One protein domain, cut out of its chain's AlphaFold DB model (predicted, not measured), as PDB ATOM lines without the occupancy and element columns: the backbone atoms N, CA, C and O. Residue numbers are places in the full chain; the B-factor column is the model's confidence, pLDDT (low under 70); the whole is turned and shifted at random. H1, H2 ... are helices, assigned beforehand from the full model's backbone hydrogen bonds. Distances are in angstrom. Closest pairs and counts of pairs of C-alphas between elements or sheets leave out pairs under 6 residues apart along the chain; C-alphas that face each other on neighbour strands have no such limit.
ATOM      1  N   LYS A 265      40.629 -13.534 -36.240       88.69
ATOM      2  CA  LYS A 265      39.704 -14.631 -36.548       88.69
ATOM      3  C   LYS A 265      39.101 -15.211 -35.267       88.69
ATOM      4  O   LYS A 265      37.889 -15.421 -35.217       88.69
ATOM      5  N   ASP A 266      39.922 -15.412 -34.235       91.88
ATOM      6  CA  ASP A 266      39.467 -15.880 -32.929       91.88
ATOM      7  C   ASP A 266      38.935 -14.709 -32.085       91.88
ATOM      8  O   ASP A 266      39.661 -13.831 -31.614       91.88
ATOM      9  N   LEU A 267      37.614 -14.702 -31.892       95.19
ATOM     10  CA  LEU A 267      36.927 -13.712 -31.069       95.19
ATOM     11  C   LEU A 267      37.336 -13.785 -29.594       95.19
ATOM     12  O   LEU A 267      37.299 -12.763 -28.909       95.19
ATOM     13  N   TYR A 268      37.661 -14.975 -29.090       96.19
ATOM     14  CA  TYR A 268      38.056 -15.161 -27.700       96.19
ATOM     15  C   TYR A 268      39.430 -14.545 -27.454       96.19
ATOM     16  O   TYR A 268      39.582 -13.756 -26.525       96.19
ATOM     17  N   GLU A 269      40.393 -14.823 -28.336       92.19
ATOM     18  CA  GLU A 269      41.722 -14.206 -28.295       92.19
ATOM     19  C   GLU A 269      41.624 -12.679 -28.352       92.19
ATOM     20  O   GLU A 269      42.210 -11.985 -27.522       92.19
ATOM     21  N   ARG A 270      40.803 -12.139 -29.263       93.81
ATOM     22  CA  ARG A 270      40.575 -10.692 -29.325       93.81
ATOM     23  C   ARG A 270      40.058 -10.123 -28.008       93.81
ATOM     24  O   ARG A 270      40.503  -9.057 -27.595       93.81
ATOM     25  N   MET A 271      39.110 -10.803 -27.366       94.56
ATOM     26  CA  MET A 271      38.571 -10.365 -26.080       94.56
ATOM     27  C   MET A 271      39.673 -10.291 -25.012       94.56
ATOM     28  O   MET A 271      39.727  -9.305 -24.281       94.56
ATOM     29  N   LEU A 272      40.579 -11.275 -24.961       88.81
ATOM     30  CA  LEU A 272      41.731 -11.257 -24.050       88.81
ATOM     31  C   LEU A 272      42.673 -10.078 -24.346       88.81
ATOM     32  O   LEU A 272      42.983  -9.309 -23.442       88.81
ATOM     33  N   GLN A 273      43.012  -9.840 -25.620       85.88
ATOM     34  CA  GLN A 273      43.834  -8.687 -26.021       85.88
ATOM     35  C   GLN A 273      43.222  -7.346 -25.570       85.88
ATOM     36  O   GLN A 273      43.937  -6.426 -25.168       85.88
ATOM     37  N   LEU A 274      41.893  -7.200 -25.662       88.06
ATOM     38  CA  LEU A 274      41.206  -5.984 -25.219       88.06
ATOM     39  C   LEU A 274      41.303  -5.804 -23.703       88.06
ATOM     40  O   LEU A 274      41.505  -4.678 -23.246       88.06
ATOM     41  N   LEU A 275      41.184  -6.889 -22.933       86.12
ATOM     42  CA  LEU A 275      41.369  -6.849 -21.485       86.12
ATOM     43  C   LEU A 275      42.788  -6.395 -21.147       86.12
ATOM     44  O   LEU A 275      42.922  -5.389 -20.450       86.12
ATOM     45  N   ASP A 276      43.818  -7.009 -21.731       80.94
ATOM     46  CA  ASP A 276      45.228  -6.659 -21.504       80.94
ATOM     47  C   ASP A 276      45.515  -5.161 -21.704       80.94
ATOM     48  O   ASP A 276      46.132  -4.504 -20.855       80.94
ATOM     49  N   VAL A 277      45.016  -4.580 -22.803       76.50
ATOM     50  CA  VAL A 277      45.196  -3.149 -23.106       76.50
ATOM     51  C   VAL A 277      44.577  -2.263 -22.023       76.50
ATOM     52  O   VAL A 277      45.155  -1.233 -21.668       76.50
ATOM     53  N   THR A 278      43.439  -2.656 -21.441       72.50
ATOM     54  CA  THR A 278      42.818  -1.879 -20.353       72.50
ATOM     55  C   THR A 278      43.612  -1.876 -19.044       72.50
ATOM     56  O   THR A 278      43.346  -1.032 -18.179       72.50
ATOM     57  N   HIS A 279      44.611  -2.753 -18.907       65.25
ATOM     58  CA  HIS A 279      45.501  -2.815 -17.745       65.25
ATOM     59  C   HIS A 279      46.810  -2.061 -17.927       65.25
ATOM     60  O   HIS A 279      47.287  -1.456 -16.965       65.25
ATOM     61  N   ALA A 280      47.390  -2.100 -19.128       60.03
ATOM     62  CA  ALA A 280      48.731  -1.578 -19.375       60.03
ATOM     63  C   ALA A 280      48.836  -0.045 -19.262       60.03
ATOM     64  O   ALA A 280      49.902   0.469 -18.924       60.03
ATOM     65  N   ASP A 281      47.753   0.696 -19.522       54.50
ATOM     66  CA  ASP A 281      47.823   2.151 -19.674       54.50
ATOM     67  C   ASP A 281      47.269   2.921 -18.464       54.50
ATOM     68  O   ASP A 281      46.075   3.206 -18.345       54.50
ATOM     69  N   THR A 282      48.158   3.285 -17.535       53.19
ATOM     70  CA  THR A 282      47.826   4.178 -16.413       53.19
ATOM     71  C   THR A 282      48.077   5.658 -16.707       53.19
ATOM     72  O   THR A 282      47.787   6.484 -15.839       53.19
ATOM     73  N   THR A 283      48.647   6.028 -17.864       48.28
ATOM     74  CA  THR A 283      49.322   7.335 -17.980       48.28
ATOM     75  C   THR A 283      49.072   8.163 -19.237       48.28
ATOM     76  O   THR A 283      49.312   9.365 -19.144       48.28
ATOM     77  N   ILE A 284      48.571   7.652 -20.370       43.50
ATOM     78  CA  ILE A 284      48.341   8.516 -21.551       43.50
ATOM     79  C   ILE A 284      47.087   8.061 -22.323       43.50
ATOM     80  O   ILE A 284      47.117   7.056 -23.005       43.50
ATOM     81  N   ASN A 285      45.991   8.832 -22.270       46.12
ATOM     82  CA  ASN A 285      44.753   8.607 -23.052       46.12
ATOM     83  C   ASN A 285      44.041   7.258 -22.788       46.12
ATOM     84  O   ASN A 285      44.037   6.330 -23.585       46.12
ATOM     85  N   ASN A 286      43.392   7.218 -21.626       47.47
ATOM     86  CA  ASN A 286      42.689   6.100 -20.998       47.47
ATOM     87  C   ASN A 286      41.757   5.281 -21.937       47.47
ATOM     88  O   ASN A 286      40.789   5.836 -22.451       47.47
ATOM     89  N   PRO A 287      41.901   3.948 -22.066       47.91
ATOM     90  CA  PRO A 287      40.976   3.104 -22.838       47.91
ATOM     91  C   PRO A 287      39.519   3.146 -22.332       47.91
ATOM     92  O   PRO A 287      38.592   2.883 -23.095       47.91
ATOM     93  N   ILE A 288      39.277   3.575 -21.084       45.06
ATOM     94  CA  ILE A 288      37.925   3.830 -20.551       45.06
ATOM     95  C   ILE A 288      37.239   5.026 -21.247       45.06
ATOM     96  O   ILE A 288      36.015   5.103 -21.222       45.06
ATOM     97  N   THR A 289      37.965   5.940 -21.909       53.38
ATOM     98  CA  THR A 289      37.323   6.947 -22.779       53.38
ATOM     99  C   THR A 289      36.923   6.381 -24.145       53.38
ATOM    100  O   THR A 289      36.010   6.913 -24.774       53.38
ATOM    101  N   ASN A 290      37.552   5.286 -24.593       69.62
ATOM    102  CA  ASN A 290      37.283   4.690 -25.908       69.62
ATOM    103  C   ASN A 290      36.052   3.781 -25.906       69.62
ATOM    104  O   ASN A 290      35.391   3.645 -26.938       69.62
ATOM    105  N   TYR A 291      35.708   3.190 -24.762       86.88
ATOM    106  CA  TYR A 291      34.467   2.437 -24.631       86.88
ATOM    107  C   TYR A 291      33.325   3.348 -24.170       86.88
ATOM    108  O   TYR A 291      33.512   4.148 -23.246       86.88
ATOM    109  N   PRO A 292      32.131   3.231 -24.770       88.88
ATOM    110  CA  PRO A 292      30.938   3.817 -24.190       88.88
ATOM    111  C   PRO A 292      30.698   3.224 -22.798       88.88
ATOM    112  O   PRO A 292      31.121   2.107 -22.479       88.88
ATOM    113  N   LYS A 293      30.056   4.014 -21.941       87.88
ATOM    114  CA  LYS A 293      29.693   3.568 -20.597       87.88
ATOM    115  C   LYS A 293      28.489   2.657 -20.721       87.88
ATOM    116  O   LYS A 293      27.398   3.125 -21.031       87.88
ATOM    117  N   MET A 294      28.686   1.375 -20.466       91.69
ATOM    118  CA  MET A 294      27.629   0.383 -20.578       91.69
ATOM    119  C   MET A 294      26.813   0.369 -19.287       91.69
ATOM    120  O   MET A 294      27.383   0.299 -18.191       91.69
ATOM    121  N   SER A 295      25.482   0.415 -19.393       91.88
ATOM    122  CA  SER A 295      24.617   0.101 -18.255       91.88
ATOM    123  C   SER A 295      24.846  -1.346 -17.810       91.88
ATOM    124  O   SER A 295      24.990  -2.248 -18.644       91.88
ATOM    125  N   THR A 296      24.879  -1.583 -16.499       91.12
ATOM    126  CA  THR A 296      25.033  -2.932 -15.940       91.12
ATOM    127  C   THR A 296      23.700  -3.663 -15.927       91.12
ATOM    128  O   THR A 296      22.752  -3.192 -15.299       91.12
ATOM    129  N   TRP A 297      23.644  -4.824 -16.567       93.31
ATOM    130  CA  TRP A 297      22.545  -5.777 -16.483       93.31
ATOM    131  C   TRP A 297      23.059  -7.087 -15.885       93.31
ATOM    132  O   TRP A 297      24.266  -7.325 -15.811       93.31
ATOM    133  N   ASP A 298      22.133  -7.938 -15.452       95.12
ATOM    134  CA  ASP A 298      22.479  -9.287 -15.022       95.12
ATOM    135  C   ASP A 298      23.085 -10.077 -16.193       95.12
ATOM    136  O   ASP A 298      22.469 -10.212 -17.251       95.12
ATOM    137  N   VAL A 299      24.297 -10.605 -15.999       95.44
ATOM    138  CA  VAL A 299      25.047 -11.322 -17.046       95.44
ATOM    139  C   VAL A 299      24.266 -12.532 -17.541       95.44
ATOM    140  O   VAL A 299      24.233 -12.793 -18.743       95.44
ATOM    141  N   LYS A 300      23.603 -13.259 -16.634       96.62
ATOM    142  CA  LYS A 300      22.786 -14.410 -17.014       96.62
ATOM    143  C   LYS A 300      21.590 -13.970 -17.861       96.62
ATOM    144  O   LYS A 300      21.366 -14.556 -18.914       96.62
ATOM    145  N   GLY A 301      20.898 -12.904 -17.458       96.88
ATOM    146  CA  GLY A 301      19.841 -12.277 -18.252       96.88
ATOM    147  C   GLY A 301      20.295 -11.886 -19.663       96.88
ATOM    148  O   GLY A 301      19.598 -12.201 -20.621       96.88
ATOM    149  N   ILE A 302      21.488 -11.297 -19.811       96.75
ATOM    150  CA  ILE A 302      22.061 -10.966 -21.129       96.75
ATOM    151  C   ILE A 302      22.303 -12.228 -21.961       96.75
ATOM    152  O   ILE A 302      21.946 -12.265 -23.134       96.75
ATOM    153  N   MET A 303      22.921 -13.259 -21.373       97.31
ATOM    154  CA  MET A 303      23.190 -14.528 -22.061       97.31
ATOM    155  C   MET A 303      21.896 -15.207 -22.530       97.31
ATOM    156  O   MET A 303      21.838 -15.717 -23.653       97.31
ATOM    157  N   ASP A 304      20.863 -15.196 -21.688       96.31
ATOM    158  CA  ASP A 304      19.536 -15.716 -22.013       96.31
ATOM    159  C   ASP A 304      18.877 -14.866 -23.114       96.31
ATOM    160  O   ASP A 304      18.304 -15.415 -24.056       96.31
ATOM    161  N   GLU A 305      19.002 -13.537 -23.054       96.06
ATOM    162  CA  GLU A 305      18.484 -12.630 -24.078       96.06
ATOM    163  C   GLU A 305      19.143 -12.891 -25.431       96.06
ATOM    164  O   GLU A 305      18.427 -13.256 -26.357       96.06
ATOM    165  N   VAL A 306      20.478 -12.840 -25.548       96.19
ATOM    166  CA  VAL A 306      21.175 -13.052 -26.837       96.19
ATOM    167  C   VAL A 306      20.980 -14.449 -27.421       96.19
ATOM    168  O   VAL A 306      21.121 -14.638 -28.629       96.19
ATOM    169  N   SER A 307      20.656 -15.438 -26.584       93.81
ATOM    170  CA  SER A 307      20.325 -16.790 -27.044       93.81
ATOM    171  C   SER A 307      18.955 -16.846 -27.729       93.81
ATOM    172  O   SER A 307      18.735 -17.702 -28.583       93.81
ATOM    173  N   ASN A 308      18.048 -15.931 -27.378       94.06
ATOM    174  CA  ASN A 308      16.693 -15.847 -27.923       94.06
ATOM    175  C   ASN A 308      16.549 -14.745 -28.989       94.06
ATOM    176  O   ASN A 308      15.859 -14.925 -29.995       94.06
ATOM    177  N   LYS A 309      17.181 -13.589 -28.771       95.88
ATOM    178  CA  LYS A 309      17.105 -12.386 -29.599       95.88
ATOM    179  C   LYS A 309      18.404 -11.586 -29.494       95.88
ATOM    180  O   LYS A 309      18.899 -11.319 -28.411       95.88
ATOM    181  N   ASN A 310      18.907 -11.121 -30.630       96.00
ATOM    182  CA  ASN A 310      20.110 -10.294 -30.663       96.00
ATOM    183  C   ASN A 310      19.862  -8.894 -30.069       96.00
ATOM    184  O   ASN A 310      18.780  -8.322 -30.237       96.00
ATOM    185  N   ILE A 311      20.897  -8.327 -29.450       96.31
ATOM    186  CA  ILE A 311      20.891  -6.981 -28.874       96.31
ATOM    187  C   ILE A 311      21.404  -6.001 -29.936       96.31
ATOM    188  O   ILE A 311      22.562  -6.081 -30.359       96.31
ATOM    189  N   ILE A 312      20.531  -5.096 -30.387       96.69
ATOM    190  CA  ILE A 312      20.840  -4.113 -31.443       96.69
ATOM    191  C   ILE A 312      21.518  -2.873 -30.862       96.69
ATOM    192  O   ILE A 312      22.516  -2.408 -31.406       96.69
ATOM    193  N   THR A 313      21.000  -2.386 -29.737       95.00
ATOM    194  CA  THR A 313      21.497  -1.216 -29.014       95.00
ATOM    195  C   THR A 313      21.701  -1.542 -27.546       95.00
ATOM    196  O   THR A 313      21.128  -2.495 -27.019       95.00
ATOM    197  N   TRP A 314      22.531  -0.743 -26.881       93.81
ATOM    198  CA  TRP A 314      22.801  -0.876 -25.455       93.81
ATOM    199  C   TRP A 314      22.542   0.460 -24.751       93.81
ATOM    200  O   TRP A 314      22.967   1.492 -25.276       93.81
ATOM    201  N   PRO A 315      21.872   0.492 -23.584       90.12
ATOM    202  CA  PRO A 315      21.639   1.747 -22.886       90.12
ATOM    203  C   PRO A 315      22.937   2.327 -22.334       90.12
ATOM    204  O   PRO A 315      23.799   1.618 -21.806       90.12
ATOM    205  N   VAL A 316      23.044   3.649 -22.372       86.06
ATOM    206  CA  VAL A 316      24.157   4.341 -21.726       86.06
ATOM    207  C   VAL A 316      24.010   4.209 -20.210       86.06
ATOM    208  O   VAL A 316      22.942   4.451 -19.648       86.06
ATOM    209  N   GLY A 317      25.082   3.786 -19.546       81.06
ATOM    210  CA  GLY A 317      25.145   3.716 -18.091       81.06
ATOM    211  C   GLY A 317      25.152   5.099 -17.441       81.06
ATOM    212  O   GLY A 317      25.399   6.117 -18.091       81.06
ATOM    213  N   ASP A 318      24.926   5.130 -16.128       79.25
ATOM    214  CA  ASP A 318      24.966   6.368 -15.355       79.25
ATOM    215  C   ASP A 318      26.288   7.132 -15.538       79.25
ATOM    216  O   ASP A 318      27.358   6.579 -15.811       79.25
ATOM    217  N   SER A 319      26.234   8.450 -15.326       72.75
ATOM    218  CA  SER A 319      27.418   9.315 -15.433       72.75
ATOM    219  C   SER A 319      28.578   8.861 -14.527       72.75
ATOM    220  O   SER A 319      29.750   9.056 -14.887       72.75
ATOM    221  N   TYR A 320      28.259   8.219 -13.397       74.88
ATOM    222  CA  TYR A 320      29.210   7.646 -12.453       74.88
ATOM    223  C   TYR A 320      29.783   6.320 -12.964       74.88
ATOM    224  O   TYR A 320      29.057   5.352 -13.146       74.88
ATOM    225  N   ILE A 321      31.107   6.265 -13.133       68.50
ATOM    226  CA  ILE A 321      31.834   5.051 -13.523       68.50
ATOM    227  C   ILE A 321      32.305   4.342 -12.248       68.50
ATOM    228  O   ILE A 321      33.212   4.861 -11.575       68.50
ATOM    229  N   PRO A 322      31.768   3.157 -11.907       76.50
ATOM    230  CA  PRO A 322      32.351   2.346 -10.853       76.50
ATOM    231  C   PRO A 322      33.807   2.029 -11.202       76.50
ATOM    232  O   PRO A 322      34.124   1.518 -12.271       76.50
ATOM    233  N   LYS A 323      34.731   2.327 -10.286       76.31
ATOM    234  CA  LYS A 323      36.162   2.022 -10.472       76.31
ATOM    235  C   LYS A 323      36.509   0.561 -10.150       76.31
ATOM    236  O   LYS A 323      37.692   0.235 -10.052       76.31
ATOM    237  N   SER A 324      35.514  -0.298  -9.916       82.25
ATOM    238  CA  SER A 324      35.749  -1.712  -9.623       82.25
ATOM    239  C   SER A 324      36.301  -2.421 -10.857       82.25
ATOM    240  O   SER A 324      35.944  -2.105 -11.991       82.25
ATOM    241  N   SER A 325      37.192  -3.386 -10.639       79.81
ATOM    242  CA  SER A 325      37.713  -4.211 -11.730       79.81
ATOM    243  C   SER A 325      36.620  -5.053 -12.376       79.81
ATOM    244  O   SER A 325      36.610  -5.194 -13.590       79.81
ATOM    245  N   GLU A 326      35.650  -5.511 -11.584       83.88
ATOM    246  CA  GLU A 326      34.442  -6.176 -12.077       83.88
ATOM    247  C   GLU A 326      33.694  -5.332 -13.111       83.88
ATOM    248  O   GLU A 326      33.377  -5.823 -14.192       83.88
ATOM    249  N   TYR A 327      33.478  -4.042 -12.827       87.19
ATOM    250  CA  TYR A 327      32.820  -3.156 -13.781       87.19
ATOM    251  C   TYR A 327      33.668  -2.947 -15.036       87.19
ATOM    252  O   TYR A 327      33.126  -2.940 -16.133       87.19
ATOM    253  N   LYS A 328      34.993  -2.805 -14.908       85.81
ATOM    254  CA  LYS A 328      35.876  -2.676 -16.078       85.81
ATOM    255  C   LYS A 328      35.799  -3.909 -16.978       85.81
ATOM    256  O   LYS A 328      35.587  -3.754 -18.177       85.81
ATOM    257  N   PHE A 329      35.913  -5.103 -16.395       89.50
ATOM    258  CA  PHE A 329      35.770  -6.373 -17.106       89.50
ATOM    259  C   PHE A 329      34.412  -6.459 -17.812       89.50
ATOM    260  O   PHE A 329      34.352  -6.697 -19.017       89.50
ATOM    261  N   TYR A 330      33.331  -6.166 -17.084       93.25
ATOM    262  CA  TYR A 330      31.983  -6.111 -17.638       93.25
ATOM    263  C   TYR A 330      31.861  -5.111 -18.794       93.25
ATOM    264  O   TYR A 330      31.308  -5.451 -19.835       93.25
ATOM    265  N   ASN A 331      32.392  -3.896 -18.645       92.31
ATOM    266  CA  ASN A 331      32.276  -2.845 -19.651       92.31
ATOM    267  C   ASN A 331      33.020  -3.212 -20.941       92.31
ATOM    268  O   ASN A 331      32.484  -2.994 -22.024       92.31
ATOM    269  N   VAL A 332      34.216  -3.807 -20.836       92.31
ATOM    270  CA  VAL A 332      34.963  -4.318 -22.002       92.31
ATOM    271  C   VAL A 332      34.200  -5.460 -22.667       92.31
ATOM    272  O   VAL A 332      34.039  -5.453 -23.884       92.31
ATOM    273  N   TRP A 333      33.671  -6.405 -21.884       95.94
ATOM    274  CA  TRP A 333      32.898  -7.527 -22.418       95.94
ATOM    275  C   TRP A 333      31.622  -7.069 -23.129       95.94
ATOM    276  O   TRP A 333      31.376  -7.477 -24.262       95.94
ATOM    277  N   ALA A 334      30.839  -6.190 -22.507       96.75
ATOM    278  CA  ALA A 334      29.618  -5.654 -23.095       96.75
ATOM    279  C   ALA A 334      29.927  -4.824 -24.355       96.75
ATOM    280  O   ALA A 334      29.252  -4.968 -25.373       96.75
ATOM    281  N   ALA A 335      30.989  -4.011 -24.336       95.75
ATOM    282  CA  ALA A 335      31.451  -3.292 -25.520       95.75
ATOM    283  C   ALA A 335      31.856  -4.251 -26.652       95.75
ATOM    284  O   ALA A 335      31.466  -4.048 -27.802       95.75
ATOM    285  N   PHE A 336      32.585  -5.326 -26.340       97.25
ATOM    286  CA  PHE A 336      32.973  -6.327 -27.329       97.25
ATOM    287  C   PHE A 336      31.755  -7.073 -27.893       97.25
ATOM    288  O   PHE A 336      31.631  -7.197 -29.113       97.25
ATOM    289  N   LEU A 337      30.798  -7.461 -27.045       98.06
ATOM    290  CA  LEU A 337      29.510  -8.041 -27.446       98.06
ATOM    291  C   LEU A 337      28.729  -7.121 -28.402       98.06
ATOM    292  O   LEU A 337      28.106  -7.590 -29.358       98.06
ATOM    293  N   MET A 338      28.788  -5.805 -28.190       97.69
ATOM    294  CA  MET A 338      28.177  -4.822 -29.087       97.69
ATOM    295  C   MET A 338      29.004  -4.527 -30.337       97.69
ATOM    296  O   MET A 338      28.443  -4.065 -31.328       97.69
ATOM    297  N   SER A 339      30.293  -4.854 -30.354       97.25
ATOM    298  CA  SER A 339      31.148  -4.692 -31.534       97.25
ATOM    299  C   SER A 339      30.988  -5.798 -32.578       97.25
ATOM    300  O   SER A 339      31.208  -5.557 -33.761       97.25
ATOM    301  N   VAL A 340      30.588  -7.004 -32.161       98.19
ATOM    302  CA  VAL A 340      30.485  -8.154 -33.070       98.19
ATOM    303  C   VAL A 340      29.175  -8.149 -33.874       98.19
ATOM    304  O   VAL A 340      28.179  -7.563 -33.426       98.19
ATOM    305  N   PRO A 341      29.119  -8.834 -35.031       97.81
ATOM    306  CA  PRO A 341      27.873  -9.039 -35.761       97.81
ATOM    307  C   PRO A 341      26.825  -9.760 -34.913       97.81
ATOM    308  O   PRO A 341      27.154 -10.565 -34.038       97.81
ATOM    309  N   LEU A 342      25.545  -9.536 -35.211       97.69
ATOM    310  CA  LEU A 342      24.444 -10.054 -34.393       97.69
ATOM    311  C   LEU A 342      24.481 -11.576 -34.205       97.69
ATOM    312  O   LEU A 342      24.304 -12.070 -33.097       97.69
ATOM    313  N   HIS A 343      24.766 -12.329 -35.269       96.44
ATOM    314  CA  HIS A 343      24.812 -13.794 -35.215       96.44
ATOM    315  C   HIS A 343      25.954 -14.338 -34.328       96.44
ATOM    316  O   HIS A 343      25.915 -15.502 -33.934       96.44
ATOM    317  N   SER A 344      26.959 -13.513 -34.010       97.06
ATOM    318  CA  SER A 344      28.105 -13.874 -33.167       97.06
ATOM    319  C   SER A 344      27.887 -13.560 -31.679       97.06
ATOM    320  O   SER A 344      28.623 -14.069 -30.831       97.06
ATOM    321  N   GLN A 345      26.862 -12.772 -31.328       98.12
ATOM    322  CA  GLN A 345      26.618 -12.329 -29.949       98.12
ATOM    323  C   GLN A 345      26.379 -13.491 -28.979       98.12
ATOM    324  O   GLN A 345      26.936 -13.505 -27.881       98.12
ATOM    325  N   ALA A 346      25.621 -14.511 -29.391       97.62
ATOM    326  CA  ALA A 346      25.363 -15.681 -28.554       97.62
ATOM    327  C   ALA A 346      26.656 -16.422 -28.162       97.62
ATOM    328  O   ALA A 346      26.778 -16.890 -27.032       97.62
ATOM    329  N   ASN A 347      27.645 -16.495 -29.061       97.00
ATOM    330  CA  ASN A 347      28.943 -17.090 -28.750       97.00
ATOM    331  C   ASN A 347      29.759 -16.193 -27.807       97.00
ATOM    332  O   ASN A 347      30.199 -16.645 -26.751       97.00
ATOM    333  N   VAL A 348      29.885 -14.906 -28.144       98.06
ATOM    334  CA  VAL A 348      30.663 -13.927 -27.364       98.06
ATOM    335  C   VAL A 348      30.111 -13.735 -25.950       98.06
ATOM    336  O   VAL A 348      30.873 -13.558 -25.002       98.06
ATOM    337  N   SER A 349      28.795 -13.835 -25.754       98.06
ATOM    338  CA  SER A 349      28.196 -13.714 -24.419       98.06
ATOM    339  C   SER A 349      28.718 -14.763 -23.430       98.06
ATOM    340  O   SER A 349      28.895 -14.469 -22.250       98.06
ATOM    341  N   LYS A 350      29.070 -15.961 -23.915       97.81
ATOM    342  CA  LYS A 350      29.621 -17.051 -23.095       97.81
ATOM    343  C   LYS A 350      31.046 -16.765 -22.625       97.81
ATOM    344  O   LYS A 350      31.497 -17.388 -21.663       97.81
ATOM    345  N   PHE A 351      31.749 -15.830 -23.271       97.50
ATOM    346  CA  PHE A 351      33.134 -15.507 -22.933       97.50
ATOM    347  C   PHE A 351      33.264 -14.945 -21.524       97.50
ATOM    348  O   PHE A 351      34.265 -15.220 -20.882       97.50
ATOM    349  N   TYR A 352      32.245 -14.253 -21.005       95.75
ATOM    350  CA  TYR A 352      32.274 -13.715 -19.645       95.75
ATOM    351  C   TYR A 352      32.566 -14.807 -18.604       95.75
ATOM    352  O   TYR A 352      33.563 -14.753 -17.884       95.75
ATOM    353  N   ASN A 353      31.736 -15.855 -18.581       93.62
ATOM    354  CA  ASN A 353      31.906 -16.978 -17.658       93.62
ATOM    355  C   ASN A 353      33.117 -17.840 -18.015       93.62
ATOM    356  O   ASN A 353      33.783 -18.351 -17.117       93.62
ATOM    357  N   LYS A 354      33.414 -18.010 -19.313       94.75
ATOM    358  CA  LYS A 354      34.596 -18.761 -19.753       94.75
ATOM    359  C   LYS A 354      35.879 -18.129 -19.217       94.75
ATOM    360  O   LYS A 354      36.673 -18.845 -18.627       94.75
ATOM    361  N   ILE A 355      36.035 -16.811 -19.337       89.06
ATOM    362  CA  ILE A 355      37.204 -16.083 -18.827       89.06
ATOM    363  C   ILE A 355      37.288 -16.224 -17.306       89.06
ATOM    364  O   ILE A 355      38.318 -16.647 -16.800       89.06
ATOM    365  N   ILE A 356      36.198 -15.986 -16.565       85.31
ATOM    366  CA  ILE A 356      36.194 -16.156 -15.098       85.31
ATOM    367  C   ILE A 356      36.618 -17.578 -14.686       85.31
ATOM    368  O   ILE A 356      37.391 -17.751 -13.738       85.31
ATOM    369  N   ASN A 357      36.136 -18.600 -15.397       87.50
ATOM    370  CA  ASN A 357      36.490 -19.995 -15.139       87.50
ATOM    371  C   ASN A 357      37.950 -20.293 -15.491       87.50
ATOM    372  O   ASN A 357      38.658 -20.870 -14.665       87.50
ATOM    373  N   ASP A 358      38.408 -19.884 -16.677       83.06
ATOM    374  CA  ASP A 358      39.793 -20.045 -17.127       83.06
ATOM    375  C   ASP A 358      40.740 -19.406 -16.101       83.06
ATOM    376  O   ASP A 358      41.693 -20.030 -15.643       83.06
ATOM    377  N   MET A 359      40.403 -18.219 -15.605       74.25
ATOM    378  CA  MET A 359      41.197 -17.517 -14.599       74.25
ATOM    379  C   MET A 359      41.165 -18.195 -13.235       74.25
ATOM    380  O   MET A 359      42.205 -18.334 -12.590       74.25
ATOM    381  N   SER A 360      40.001 -18.681 -12.805       78.06
ATOM    382  CA  SER A 360      39.879 -19.474 -11.577       78.06
ATOM    383  C   SER A 360      40.739 -20.738 -11.638       78.06
ATOM    384  O   SER A 360      41.377 -21.102 -10.646       78.06
ATOM    385  N   ASN A 361      40.808 -21.381 -12.808       78.50
ATOM    386  CA  ASN A 361      41.651 -22.547 -13.046       78.50
ATOM    387  C   ASN A 361      43.137 -22.190 -12.978       78.50
ATOM    388  O   ASN A 361      43.889 -22.895 -12.305       78.50
ATOM    389  N   VAL A 362      43.557 -21.081 -13.590       74.81
ATOM    390  CA  VAL A 362      44.957 -20.641 -13.514       74.81
ATOM    391  C   VAL A 362      45.336 -20.270 -12.078       74.81
ATOM    392  O   VAL A 362      46.383 -20.688 -11.596       74.81
ATOM    393  N   ILE A 363      44.470 -19.572 -11.337       71.62
ATOM    394  CA  ILE A 363      44.674 -19.269  -9.909       71.62
ATOM    395  C   ILE A 363      44.813 -20.553  -9.086       71.62
ATOM    396  O   ILE A 363      45.692 -20.653  -8.227       71.62
ATOM    397  N   LYS A 364      43.927 -21.530  -9.305       77.50
ATOM    398  CA  LYS A 364      43.976 -22.822  -8.615       77.50
ATOM    399  C   LYS A 364      45.298 -23.528  -8.903       77.50
ATOM    400  O   LYS A 364      45.966 -23.953  -7.966       77.50
ATOM    401  N   TRP A 365      45.698 -23.574 -10.167       76.19
ATOM    402  CA  TRP A 365      46.960 -24.159 -10.597       76.19
ATOM    403  C   TRP A 365      48.174 -23.431  -9.993       76.19
ATOM    404  O   TRP A 365      49.071 -24.075  -9.456       76.19
ATOM    405  N   ILE A 366      48.163 -22.093  -9.935       70.12
ATOM    406  CA  ILE A 366      49.170 -21.280  -9.228       70.12
ATOM    407  C   ILE A 366      49.257 -21.663  -7.745       70.12
ATOM    408  O   ILE A 366      50.350 -21.815  -7.195       70.12
ATOM    409  N   LYS A 367      48.112 -21.828  -7.075       69.81
ATOM    410  CA  LYS A 367      48.068 -22.237  -5.665       69.81
ATOM    411  C   LYS A 367      48.615 -23.648  -5.479       69.81
ATOM    412  O   LYS A 367      49.397 -23.871  -4.558       69.81
ATOM    413  N   GLU A 368      48.256 -24.580  -6.350       75.44
ATOM    414  CA  GLU A 368      48.789 -25.944  -6.337       75.44
ATOM    415  C   GLU A 368      50.309 -25.959  -6.536       75.44
ATOM    416  O   GLU A 368      51.002 -26.644  -5.785       75.44
ATOM    417  N   LEU A 369      50.844 -25.131  -7.441       68.00
ATOM    418  CA  LEU A 369      52.288 -24.934  -7.606       68.00
ATOM    419  C   LEU A 369      52.960 -24.343  -6.360       68.00
ATOM    420  O   LEU A 369      54.106 -24.670  -6.079       68.00
ATOM    421  N   SER A 370      52.262 -23.481  -5.615       67.00
ATOM    422  CA  SER A 370      52.797 -22.869  -4.390       67.00
ATOM    423  C   SER A 370      52.841 -23.822  -3.187       67.00
ATOM    424  O   SER A 370      53.680 -23.662  -2.301       67.00
ATOM    425  N   VAL A 371      51.925 -24.799  -3.138       72.19
ATOM    426  CA  VAL A 371      51.824 -25.807  -2.065       72.19
ATOM    427  C   VAL A 371      52.642 -27.053  -2.396       72.19
ATOM    428  O   VAL A 371      53.227 -27.671  -1.502       72.19
ATOM    429  N   GLY A 372      52.710 -27.426  -3.674       64.50
ATOM    430  CA  GLY A 372      53.671 -28.400  -4.160       64.50
ATOM    431  C   GLY A 372      55.087 -27.883  -3.925       64.50
ATOM    432  O   GLY A 372      55.381 -26.711  -4.144       64.50
ATOM    433  N   LYS A 373      56.007 -28.752  -3.492       56.75
ATOM    434  CA  LYS A 373      57.424 -28.441  -3.692       56.75
ATOM    435  C   LYS A 373      57.611 -28.359  -5.202       56.75
ATOM    436  O   LYS A 373      57.554 -29.401  -5.854       56.75
ATOM    437  N   ILE A 374      57.820 -27.156  -5.745       60.09
ATOM    438  CA  ILE A 374      58.489 -27.005  -7.043       60.09
ATOM    439  C   ILE A 374      59.668 -27.983  -6.977       60.09
ATOM    440  O   ILE A 374      60.424 -27.890  -6.000       60.09
ATOM    441  N   PRO A 375      59.753 -28.983  -7.876       55.75
ATOM    442  CA  PRO A 375      60.743 -30.040  -7.750       55.75
ATOM    443  C   PRO A 375      62.113 -29.414  -7.485       55.75
ATOM    444  O   PRO A 375      62.475 -28.426  -8.129       55.75
ATOM    445  N   ASP A 376      62.830 -29.918  -6.479       54.50
ATOM    446  CA  ASP A 376      64.187 -29.455  -6.190       54.50
ATOM    447  C   ASP A 376      65.074 -29.903  -7.354       54.50
ATOM    448  O   ASP A 376      65.558 -31.028  -7.404       54.50
ATOM    449  N   MET A 377      65.179 -29.029  -8.351       58.97
ATOM    450  CA  MET A 377      65.871 -29.267  -9.616       58.97
ATOM    451  C   MET A 377      67.274 -28.662  -9.568       58.97
ATOM    452  O   MET A 377      67.752 -28.086 -10.548       58.97
ATOM    453  N   SER A 378      67.938 -28.758  -8.413       59.03
ATOM    454  CA  SER A 378      69.298 -28.254  -8.180       59.03
ATOM    455  C   SER A 378      70.343 -28.802  -9.167       59.03
ATOM    456  O   SER A 378      71.407 -28.200  -9.307       59.03
ATOM    457  N   GLU A 379      70.018 -29.865  -9.913       53.94
ATOM    458  CA  GLU A 379      70.854 -30.461 -10.964       53.94
ATOM    459  C   GLU A 379      70.653 -29.865 -12.380       53.94
ATOM    460  O   GLU A 379      71.444 -30.152 -13.278       53.94
ATOM    461  N   ASN A 380      69.653 -29.002 -12.607       61.66
ATOM    462  CA  ASN A 380      69.390 -28.395 -13.923       61.66
ATOM    463  C   ASN A 380      70.183 -27.097 -14.172       61.66
ATOM    464  O   ASN A 380      70.683 -26.454 -13.247       61.66
ATOM    465  N   SER A 381      70.274 -26.690 -15.448       67.62
ATOM    466  CA  SER A 381      71.028 -25.505 -15.893       67.62
ATOM    467  C   SER A 381      70.682 -24.223 -15.115       67.62
ATOM    468  O   SER A 381      69.543 -24.011 -14.696       67.62
ATOM    469  N   SER A 382      71.655 -23.318 -14.967       72.06
ATOM    470  CA  SER A 382      71.497 -22.058 -14.220       72.06
ATOM    471  C   SER A 382      70.335 -21.188 -14.716       72.06
ATOM    472  O   SER A 382      69.670 -20.542 -13.909       72.06
ATOM    473  N   ARG A 383      70.052 -21.204 -16.024       64.12
ATOM    474  CA  ARG A 383      68.918 -20.490 -16.631       64.12
ATOM    475  C   ARG A 383      67.576 -21.021 -16.120       64.12
ATOM    476  O   ARG A 383      66.727 -20.235 -15.720       64.12
ATOM    477  N   TYR A 384      67.442 -22.341 -16.033       57.94
ATOM    478  CA  TYR A 384      66.236 -23.001 -15.537       57.94
ATOM    479  C   TYR A 384      65.958 -22.671 -14.066       57.94
ATOM    480  O   TYR A 384      64.836 -22.345 -13.691       57.94
ATOM    481  N   GLN A 385      66.998 -22.670 -13.226       60.56
ATOM    482  CA  GLN A 385      66.867 -22.287 -11.816       60.56
ATOM    483  C   GLN A 385      66.424 -20.827 -11.651       60.56
ATOM    484  O   GLN A 385      65.626 -20.520 -10.764       60.56
ATOM    485  N   THR A 386      66.932 -19.925 -12.497       67.25
ATOM    486  CA  THR A 386      66.496 -18.524 -12.527       67.25
ATOM    487  C   THR A 386      65.022 -18.414 -12.897       67.25
ATOM    488  O   THR A 386      64.282 -17.699 -12.226       67.25
ATOM    489  N   ASP A 387      64.576 -19.160 -13.899       60.19
ATOM    490  CA  ASP A 387      63.190 -19.121 -14.350       60.19
ATOM    491  C   ASP A 387      62.220 -19.714 -13.311       60.19
ATOM    492  O   ASP A 387      61.203 -19.090 -13.011       60.19
ATOM    493  N   CYS A 388      62.566 -20.826 -12.648       58.91
ATOM    494  CA  CYS A 388      61.775 -21.365 -11.532       58.91
ATOM    495  C   CYS A 388      61.700 -20.395 -10.341       58.91
ATOM    496  O   CYS A 388      60.642 -20.254  -9.730       58.91
ATOM    497  N   ARG A 389      62.797 -19.696 -10.009       65.38
ATOM    498  CA  ARG A 389      62.793 -18.658  -8.959       65.38
ATOM    499  C   ARG A 389      61.948 -17.454  -9.354       65.38
ATOM    500  O   ARG A 389      61.255 -16.906  -8.504       65.38
ATOM    501  N   ASN A 390      61.982 -17.055 -10.625       64.88
ATOM    502  CA  ASN A 390      61.133 -15.987 -11.145       64.88
ATOM    503  C   ASN A 390      59.656 -16.388 -11.093       64.88
ATOM    504  O   ASN A 390      58.821 -15.571 -10.713       64.88
ATOM    505  N   LEU A 391      59.337 -17.639 -11.436       62.38
ATOM    506  CA  LEU A 391      57.993 -18.196 -11.330       62.38
ATOM    507  C   LEU A 391      57.514 -18.177  -9.872       62.38
ATOM    508  O   LEU A 391      56.487 -17.570  -9.593       62.38
ATOM    509  N   ASP A 392      58.290 -18.744  -8.943       66.00
ATOM    510  CA  ASP A 392      57.985 -18.766  -7.503       66.00
ATOM    511  C   ASP A 392      57.826 -17.354  -6.916       66.00
ATOM    512  O   ASP A 392      56.866 -17.075  -6.198       66.00
ATOM    513  N   PHE A 393      58.723 -16.427  -7.267       69.31
ATOM    514  CA  PHE A 393      58.635 -15.025  -6.859       69.31
ATOM    515  C   PHE A 393      57.356 -14.362  -7.375       69.31
ATOM    516  O   PHE A 393      56.659 -13.694  -6.611       69.31
ATOM    517  N   ASN A 394      57.015 -14.571  -8.650       62.56
ATOM    518  CA  ASN A 394      55.789 -14.027  -9.225       62.56
ATOM    519  C   ASN A 394      54.559 -14.630  -8.540       62.56
ATOM    520  O   ASN A 394      53.742 -13.858  -8.053       62.56
ATOM    521  N   VAL A 395      54.475 -15.960  -8.402       64.25
ATOM    522  CA  VAL A 395      53.391 -16.670  -7.691       64.25
ATOM    523  C   VAL A 395      53.199 -16.111  -6.284       64.25
ATOM    524  O   VAL A 395      52.083 -15.757  -5.902       64.25
ATOM    525  N   LYS A 396      54.284 -15.970  -5.518       67.19
ATOM    526  CA  LYS A 396      54.240 -15.404  -4.167       67.19
ATOM    527  C   LYS A 396      53.766 -13.958  -4.165       67.19
ATOM    528  O   LYS A 396      52.969 -13.607  -3.298       67.19
ATOM    529  N   ASN A 397      54.186 -13.143  -5.131       64.88
ATOM    530  CA  ASN A 397      53.680 -11.780  -5.269       64.88
ATOM    531  C   ASN A 397      52.168 -11.774  -5.530       64.88
ATOM    532  O   ASN A 397      51.467 -11.088  -4.788       64.88
ATOM    533  N   ILE A 398      51.667 -12.596  -6.469       62.81
ATOM    534  CA  ILE A 398      50.225 -12.732  -6.773       62.81
ATOM    535  C   ILE A 398      49.438 -13.096  -5.507       62.81
ATOM    536  O   ILE A 398      48.466 -12.433  -5.145       62.81
ATOM    537  N   LEU A 399      49.886 -14.135  -4.798       63.28
ATOM    538  CA  LEU A 399      49.217 -14.634  -3.594       63.28
ATOM    539  C   LEU A 399      49.307 -13.644  -2.422       63.28
ATOM    540  O   LEU A 399      48.411 -13.580  -1.583       63.28
ATOM    541  N   SER A 400      50.382 -12.856  -2.348       65.50
ATOM    542  CA  SER A 400      50.559 -11.841  -1.306       65.50
ATOM    543  C   SER A 400      49.713 -10.587  -1.536       65.50
ATOM    544  O   SER A 400      49.336  -9.934  -0.560       65.50
ATOM    545  N   SER A 401      49.388 -10.263  -2.794       57.59
ATOM    546  CA  SER A 401      48.438  -9.201  -3.132       57.59
ATOM    547  C   SER A 401      46.985  -9.601  -2.861       57.59
ATOM    548  O   SER A 401      46.182  -8.730  -2.534       57.59
ATOM    549  N   SER A 402      46.664 -10.898  -2.881       56.97
ATOM    550  CA  SER A 402      45.295 -11.420  -2.755       56.97
ATOM    551  C   SER A 402      44.837 -11.696  -1.306       56.97
ATOM    552  O   SER A 402      44.085 -12.642  -1.068       56.97
ATOM    553  N   LYS A 403      45.331 -10.964  -0.293       46.81
ATOM    554  CA  LYS A 403      45.078 -11.291   1.133       46.81
ATOM    555  C   LYS A 403      43.575 -11.377   1.484       46.81
ATOM    556  O   LYS A 403      42.875 -10.367   1.498       46.81
ATOM    557  N   ASP A 404      43.140 -12.586   1.853       44.09
ATOM    558  CA  ASP A 404      41.946 -12.961   2.642       44.09
ATOM    559  C   ASP A 404      40.550 -12.508   2.181       44.09
ATOM    560  O   ASP A 404      39.574 -12.627   2.925       44.09
ATOM    561  N   LYS A 405      40.391 -12.073   0.932       44.88
ATOM    562  CA  LYS A 405      39.073 -12.017   0.285       44.88
ATOM    563  C   LYS A 405      39.043 -13.068  -0.814       44.88
ATOM    564  O   LYS A 405      40.078 -13.338  -1.417       44.88
ATOM    565  N   ALA A 406      37.890 -13.712  -1.022       44.81
ATOM    566  CA  ALA A 406      37.666 -14.539  -2.209       44.81
ATOM    567  C   ALA A 406      38.247 -13.781  -3.409       44.81
ATOM    568  O   ALA A 406      37.900 -12.608  -3.545       44.81
ATOM    569  N   LEU A 407      39.201 -14.389  -4.134       44.88
ATOM    570  CA  LEU A 407      39.993 -13.689  -5.153       44.88
ATOM    571  C   LEU A 407      39.054 -12.840  -6.009       44.88
ATOM    572  O   LEU A 407      38.146 -13.366  -6.650       44.88
ATOM    573  N   ASP A 408      39.228 -11.526  -5.907       50.78
ATOM    574  CA  ASP A 408      38.398 -10.536  -6.586       50.78
ATOM    575  C   ASP A 408      38.875 -10.477  -8.046       50.78
ATOM    576  O   ASP A 408      40.028 -10.787  -8.345       50.78
ATOM    577  N   ILE A 409      38.040  -9.997  -8.966       48.94
ATOM    578  CA  ILE A 409      38.419  -9.690 -10.357       48.94
ATOM    579  C   ILE A 409      39.624  -8.722 -10.404       48.94
ATOM    580  O   ILE A 409      40.284  -8.557 -11.417       48.94
ATOM    581  N   LYS A 410      39.989  -8.075  -9.293       45.31
ATOM    582  CA  LYS A 410      41.257  -7.338  -9.150       45.31
ATOM    583  C   LYS A 410      42.514  -8.208  -9.236       45.31
ATOM    584  O   LYS A 410      43.528  -7.716  -9.724       45.31
ATOM    585  N   ASP A 411      42.446  -9.459  -8.798       49.97
ATOM    586  CA  ASP A 411      43.572 -10.397  -8.774       49.97
ATOM    587  C   ASP A 411      43.755 -11.128 -10.124       49.97
ATOM    588  O   ASP A 411      44.796 -11.741 -10.359       49.97
ATOM    589  N   MET A 412      42.777 -11.013 -11.036       51.53
ATOM    590  CA  MET A 412      42.773 -11.575 -12.397       51.53
ATOM    591  C   MET A 412      43.984 -11.138 -13.242       51.53
ATOM    592  O   MET A 412      44.559 -11.930 -13.980       51.53
ATOM    593  N   TYR A 413      44.436  -9.897 -13.098       51.69
ATOM    594  CA  TYR A 413      45.372  -9.282 -14.053       51.69
ATOM    595  C   TYR A 413      46.844  -9.567 -13.776       51.69
ATOM    596  O   TYR A 413      47.704  -9.412 -14.639       51.69
ATOM    597  N   VAL A 414      47.150 -10.029 -12.567       50.69
ATOM    598  CA  VAL A 414      48.495 -10.519 -12.253       50.69
ATOM    599  C   VAL A 414      48.732 -11.874 -12.940       50.69
ATOM    600  O   VAL A 414      49.872 -12.224 -13.243       50.69
ATOM    601  N   VAL A 415      47.654 -12.603 -13.248       48.66
ATOM    602  CA  VAL A 415      47.668 -13.965 -13.788       48.66
ATOM    603  C   VAL A 415      47.906 -14.013 -15.308       48.66
ATOM    604  O   VAL A 415      48.655 -14.873 -15.757       48.66
ATOM    605  N   GLU A 416      47.388 -13.073 -16.106       46.59
ATOM    606  CA  GLU A 416      47.629 -13.027 -17.570       46.59
ATOM    607  C   GLU A 416      49.096 -12.711 -17.906       46.59
ATOM    608  O   GLU A 416      49.754 -13.457 -18.632       46.59
ATOM    609  N   SER A 417      49.681 -11.703 -17.244       54.19
ATOM    610  CA  SER A 417      51.121 -11.403 -17.362       54.19
ATOM    611  C   SER A 417      52.025 -12.574 -16.939       54.19
ATOM    612  O   SER A 417      53.204 -12.638 -17.300       54.19
ATOM    613  N   PHE A 418      51.476 -13.492 -16.142       48.06
ATOM    614  CA  PHE A 418      52.126 -14.697 -15.658       48.06
ATOM    615  C   PHE A 418      51.951 -15.869 -16.640       48.06
ATOM    616  O   PHE A 418      52.930 -16.574 -16.886       48.06
ATOM    617  N   GLN A 419      50.785 -16.012 -17.280       51.00
ATOM    618  CA  GLN A 419      50.519 -16.975 -18.358       51.00
ATOM    619  C   GLN A 419      51.481 -16.777 -19.540       51.00
ATOM    620  O   GLN A 419      52.111 -17.733 -19.981       51.00
ATOM    621  N   ASP A 420      51.697 -15.537 -19.984       52.97
ATOM    622  CA  ASP A 420      52.650 -15.209 -21.057       52.97
ATOM    623  C   ASP A 420      54.098 -15.571 -20.702       52.97
ATOM    624  O   ASP A 420      54.891 -16.015 -21.540       52.97
ATOM    625  N   ARG A 421      54.464 -15.400 -19.428       52.97
ATOM    626  CA  ARG A 421      55.787 -15.783 -18.917       52.97
ATOM    627  C   ARG A 421      55.930 -17.297 -18.815       52.97
ATOM    628  O   ARG A 421      57.019 -17.805 -19.070       52.97
ATOM    629  N   ILE A 422      54.852 -18.006 -18.492       52.66
ATOM    630  CA  ILE A 422      54.803 -19.470 -18.496       52.66
ATOM    631  C   ILE A 422      54.860 -20.020 -19.909       52.66
ATOM    632  O   ILE A 422      55.622 -20.945 -20.139       52.66
ATOM    633  N   ASN A 423      54.138 -19.446 -20.865       56.41
ATOM    634  CA  ASN A 423      54.193 -19.881 -22.257       56.41
ATOM    635  C   ASN A 423      55.607 -19.703 -22.820       56.41
ATOM    636  O   ASN A 423      56.156 -20.643 -23.386       56.41
ATOM    637  N   LYS A 424      56.272 -18.574 -22.533       53.97
ATOM    638  CA  LYS A 424      57.704 -18.397 -22.838       53.97
ATOM    639  C   LYS A 424      58.604 -19.412 -22.136       53.97
ATOM    640  O   LYS A 424      59.599 -19.844 -22.712       53.97
ATOM    641  N   PHE A 425      58.289 -19.779 -20.896       46.81
ATOM    642  CA  PHE A 425      59.024 -20.802 -20.156       46.81
ATOM    643  C   PHE A 425      58.836 -22.197 -20.775       46.81
ATOM    644  O   PHE A 425      59.820 -22.893 -20.995       46.81
ATOM    645  N   ILE A 426      57.607 -22.560 -21.148       52.62
ATOM    646  CA  ILE A 426      57.259 -23.810 -21.836       52.62
ATOM    647  C   ILE A 426      57.931 -23.866 -23.212       52.62
ATOM    648  O   ILE A 426      58.533 -24.881 -23.546       52.62
ATOM    649  N   GLU A 427      57.903 -22.787 -23.996       52.09
ATOM    650  CA  GLU A 427      58.598 -22.699 -25.289       52.09
ATOM    651  C   GLU A 427      60.111 -22.903 -25.140       52.09
ATOM    652  O   GLU A 427      60.722 -23.662 -25.896       52.09
ATOM    653  N   LEU A 428      60.722 -22.270 -24.132       46.31
ATOM    654  CA  LEU A 428      62.137 -22.454 -23.811       46.31
ATOM    655  C   LEU A 428      62.443 -23.881 -23.335       46.31
ATOM    656  O   LEU A 428      63.525 -24.384 -23.622       46.31
ATOM    657  N   GLU A 429      61.521 -24.550 -22.647       47.09
ATOM    658  CA  GLU A 429      61.724 -25.897 -22.106       47.09
ATOM    659  C   GLU A 429      61.451 -27.014 -23.131       47.09
ATOM    660  O   GLU A 429      62.163 -28.017 -23.138       47.09
ATOM    661  N   VAL A 430      60.503 -26.829 -24.058       49.69
ATOM    662  CA  VAL A 430      60.294 -27.708 -25.228       49.69
ATOM    663  C   VAL A 430      61.530 -27.698 -26.134       49.69
ATOM    664  O   VAL A 430      61.902 -28.728 -26.692       49.69
ATOM    665  N   LEU A 431      62.220 -26.557 -26.221       43.78
ATOM    666  CA  LEU A 431      63.512 -26.440 -26.902       43.78
ATOM    667  C   LEU A 431      64.668 -27.122 -26.143       43.78
ATOM    668  O   LEU A 431      65.691 -27.426 -26.756       43.78
ATOM    669  N   LEU A 432      64.532 -27.361 -24.832       40.81
ATOM    670  CA  LEU A 432      65.612 -27.841 -23.959       40.81
ATOM    671  C   LEU A 432      65.428 -29.277 -23.433       40.81
ATOM    672  O   LEU A 432      66.416 -29.888 -23.029       40.81
ATOM    673  N   SER A 433      64.217 -29.843 -23.434       43.84
ATOM    674  CA  SER A 433      63.927 -31.134 -22.799       43.84
ATOM    675  C   SER A 433      63.140 -32.083 -23.710       43.84
ATOM    676  O   SER A 433      61.938 -31.965 -23.942       43.84
ATOM    677  N   GLY A 434      63.833 -33.101 -24.220       44.78
ATOM    678  CA  GLY A 434      63.183 -34.250 -24.834       44.78
ATOM    679  C   GLY A 434      62.539 -35.136 -23.765       44.78
ATOM    680  O   GLY A 434      63.236 -35.717 -22.938       44.78
ATOM    681  N   SER A 435      61.218 -35.305 -23.852       45.84
ATOM    682  CA  SER A 435      60.404 -36.442 -23.369       45.84
ATOM    683  C   SER A 435      59.684 -36.375 -22.011       45.84
ATOM    684  O   SER A 435      58.560 -36.877 -21.960       45.84
ATOM    685  N   ALA A 436      60.196 -35.732 -20.956       43.59
ATOM    686  CA  ALA A 436      59.582 -35.863 -19.618       43.59
ATOM    687  C   ALA A 436      58.314 -35.005 -19.402       43.59
ATOM    688  O   ALA A 436      57.371 -35.466 -18.764       43.59
ATOM    689  N   LEU A 437      58.236 -33.800 -19.986       43.84
ATOM    690  CA  LEU A 437      57.044 -32.941 -19.886       43.84
ATOM    691  C   LEU A 437      55.968 -33.257 -20.938       43.84
ATOM    692  O   LEU A 437      54.863 -32.731 -20.866       43.84
ATOM    693  N   SER A 438      56.255 -34.136 -21.907       44.00
ATOM    694  CA  SER A 438      55.321 -34.471 -22.993       44.00
ATOM    695  C   SER A 438      54.036 -35.147 -22.508       44.00
ATOM    696  O   SER A 438      53.012 -35.032 -23.176       44.00
ATOM    697  N   SER A 439      54.061 -35.816 -21.349       43.59
ATOM    698  CA  SER A 439      52.873 -36.413 -20.729       43.59
ATOM    699  C   SER A 439      52.026 -35.370 -20.004       43.59
ATOM    700  O   SER A 439      50.814 -35.375 -20.160       43.59
ATOM    701  N   LEU A 440      52.654 -34.419 -19.302       42.00
ATOM    702  CA  LEU A 440      51.957 -33.308 -18.646       42.00
ATOM    703  C   LEU A 440      51.372 -32.328 -19.679       42.00
ATOM    704  O   LEU A 440      50.242 -31.877 -19.537       42.00
ATOM    705  N   ILE A 441      52.111 -32.067 -20.764       44.53
ATOM    706  CA  ILE A 441      51.649 -31.298 -21.928       44.53
ATOM    707  C   ILE A 441      50.584 -32.074 -22.706       44.53
ATOM    708  O   ILE A 441      49.662 -31.452 -23.215       44.53
ATOM    709  N   LYS A 442      50.640 -33.412 -22.787       43.66
ATOM    710  CA  LYS A 442      49.524 -34.215 -23.321       43.66
ATOM    711  C   LYS A 442      48.282 -34.100 -22.449       43.66
ATOM    712  O   LYS A 442      47.204 -33.999 -23.008       43.66
ATOM    713  N   ASP A 443      48.413 -34.046 -21.130       41.84
ATOM    714  CA  ASP A 443      47.269 -33.867 -20.230       41.84
ATOM    715  C   ASP A 443      46.728 -32.422 -20.252       41.84
ATOM    716  O   ASP A 443      45.521 -32.212 -20.134       41.84
ATOM    717  N   MET A 444      47.581 -31.419 -20.492       43.28
ATOM    718  CA  MET A 444      47.160 -30.035 -20.756       43.28
ATOM    719  C   MET A 444      46.508 -29.892 -22.139       43.28
ATOM    720  O   MET A 444      45.414 -29.345 -22.244       43.28
ATOM    721  N   ASN A 445      47.114 -30.443 -23.192       38.97
ATOM    722  CA  ASN A 445      46.577 -30.402 -24.550       38.97
ATOM    723  C   ASN A 445      45.325 -31.267 -24.696       38.97
ATOM    724  O   ASN A 445      44.434 -30.840 -25.400       38.97
ATOM    725  N   CYS A 446      45.169 -32.396 -24.000       38.34
ATOM    726  CA  CYS A 446      43.916 -33.166 -24.006       38.34
ATOM    727  C   CYS A 446      42.752 -32.428 -23.320       38.34
ATOM    728  O   CYS A 446      41.597 -32.728 -23.611       38.34
ATOM    729  N   ASN A 447      43.035 -31.459 -22.439       36.50
ATOM    730  CA  ASN A 447      42.019 -30.594 -21.830       36.50
ATOM    731  C   ASN A 447      41.797 -29.277 -22.601       36.50
ATOM    732  O   ASN A 447      40.753 -28.653 -22.431       36.50
ATOM    733  N   TYR A 448      42.733 -28.879 -23.469       35.03
ATOM    734  CA  TYR A 448      42.612 -27.719 -24.367       35.03
ATOM    735  C   TYR A 448      42.276 -28.094 -25.827       35.03
ATOM    736  O   TYR A 448      41.886 -27.228 -26.605       35.03
ATOM    737  N   SER A 449      42.342 -29.375 -26.206       29.75
ATOM    738  CA  SER A 449      41.979 -29.902 -27.527       29.75
ATOM    739  C   SER A 449      40.561 -30.475 -27.534       29.75
ATOM    740  O   SER A 449      40.351 -31.631 -27.892       29.75
ATOM    741  N   LEU A 450      39.576 -29.673 -27.142       33.28
ATOM    742  CA  LEU A 450      38.192 -29.849 -27.582       33.28
ATOM    743  C   LEU A 450      37.588 -28.463 -27.809       33.28
ATOM    744  O   LEU A 450      37.114 -27.810 -26.882       33.28
ATOM    745  N   GLY A 451      37.646 -28.038 -29.069       30.30
ATOM    746  CA  GLY A 451      37.051 -26.800 -29.558       30.30
ATOM    747  C   GLY A 451      37.659 -26.279 -30.861       30.30
ATOM    748  O   GLY A 451      37.791 -25.068 -30.988       30.30
ATOM    749  N   VAL A 452      38.058 -27.171 -31.781       29.02
ATOM    750  CA  VAL A 452      38.129 -26.854 -33.222       29.02
ATOM    751  C   VAL A 452      36.773 -27.187 -33.820       29.02
ATOM    752  O   VAL A 452      36.257 -28.275 -33.461       29.02
TER     753      VAL A 452
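This is residues 265 to 452 of the 452 residues of an uncharacterized protein of Rickettsiales bacterium (UniProt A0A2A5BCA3). The model is an elongated, two-part assembly of helices: H1, H3, H4 and H5 gather at one end, with short H2 at a corner of H1, and the H7 and H8 hairpin makes the other end. The long helix H6 leads from the first group to the second and crosses H7 and H8, while residues 442 to 452, of which 442 to 448 belong to H9, stick out free. The printed part has 188 residues with nine named helices, H1 to H9 in order, and no named strand; its class is all helix. It is only just loose, close to compact, with a radius of gyration of the C-alphas of 19.4 A, and spans 60 by 37 by 31 A.

H1, residues 267 to 280, begins at C-alpha 267 (36.927, -13.712, -31.069) and is 20.6 A long. H2 is residues 287 to 290 and H3 residues 299 to 308. H4, residues 325 to 339, measures 20.9 A, and H5 is residues 342 to 349. H6, residues 351 to 371, is the longest at 29.8 A, ending at C-alpha 371 (51.824, -25.807, -2.065). H7, residues 382 to 401, measures 28.6 A and H8, residues 412 to 430, 27.1 A. H9, residues 438 to 448, ends at C-alpha 448 (42.612, -27.719, -24.367).

H1 touches H4, with residues 271 to 275 of H1 alone, opposite ways at a steep tilt of 43 degrees; the closest C-alphas, of Leu 275 and Val 332, are 6.9 A apart. H1 and H2 only just touch, only at the corner, with 3 pairs of C-alphas within 8 A, the closest those of Thr 278 and Pro 287 at 5.9 A. H4 and H5 form a helical hairpin at a shallow tilt of 21 degrees, closest at the C-alphas of Leu 337 and Gln 345, 5.7 A. H3 touches H5 at the C-alphas of Val 306 and Ala 346, 5.2 A. H6 touches H7 at the C-alphas of Ile 366 and Val 395, 6.4 A, and H8 at those of Met 359 and Met 412, 6.5 A. H7 and H8 are a helical hairpin at a shallow tilt of 14 degrees, closest at the C-alphas of Ile 398 and Val 414, 6.2 A. H8 and H9 are apart. Every O i to N i+4 pair is within hydrogen-bond range in H1, H3, H4, H6, H7 and H9, against 2 of 4 in H5 and 11 of 15 in H8; H2 is too short for such a pair.

The two C-alphas farthest apart, of Thr 313 and Glu 379, are 60.1 A apart. The printed part has no cut, and its one long link is H3 to H4, residues 309 to 324. The mean pLDDT of the printed part is 70.4, and 96 residues are under 70, among them residues 383 to 452.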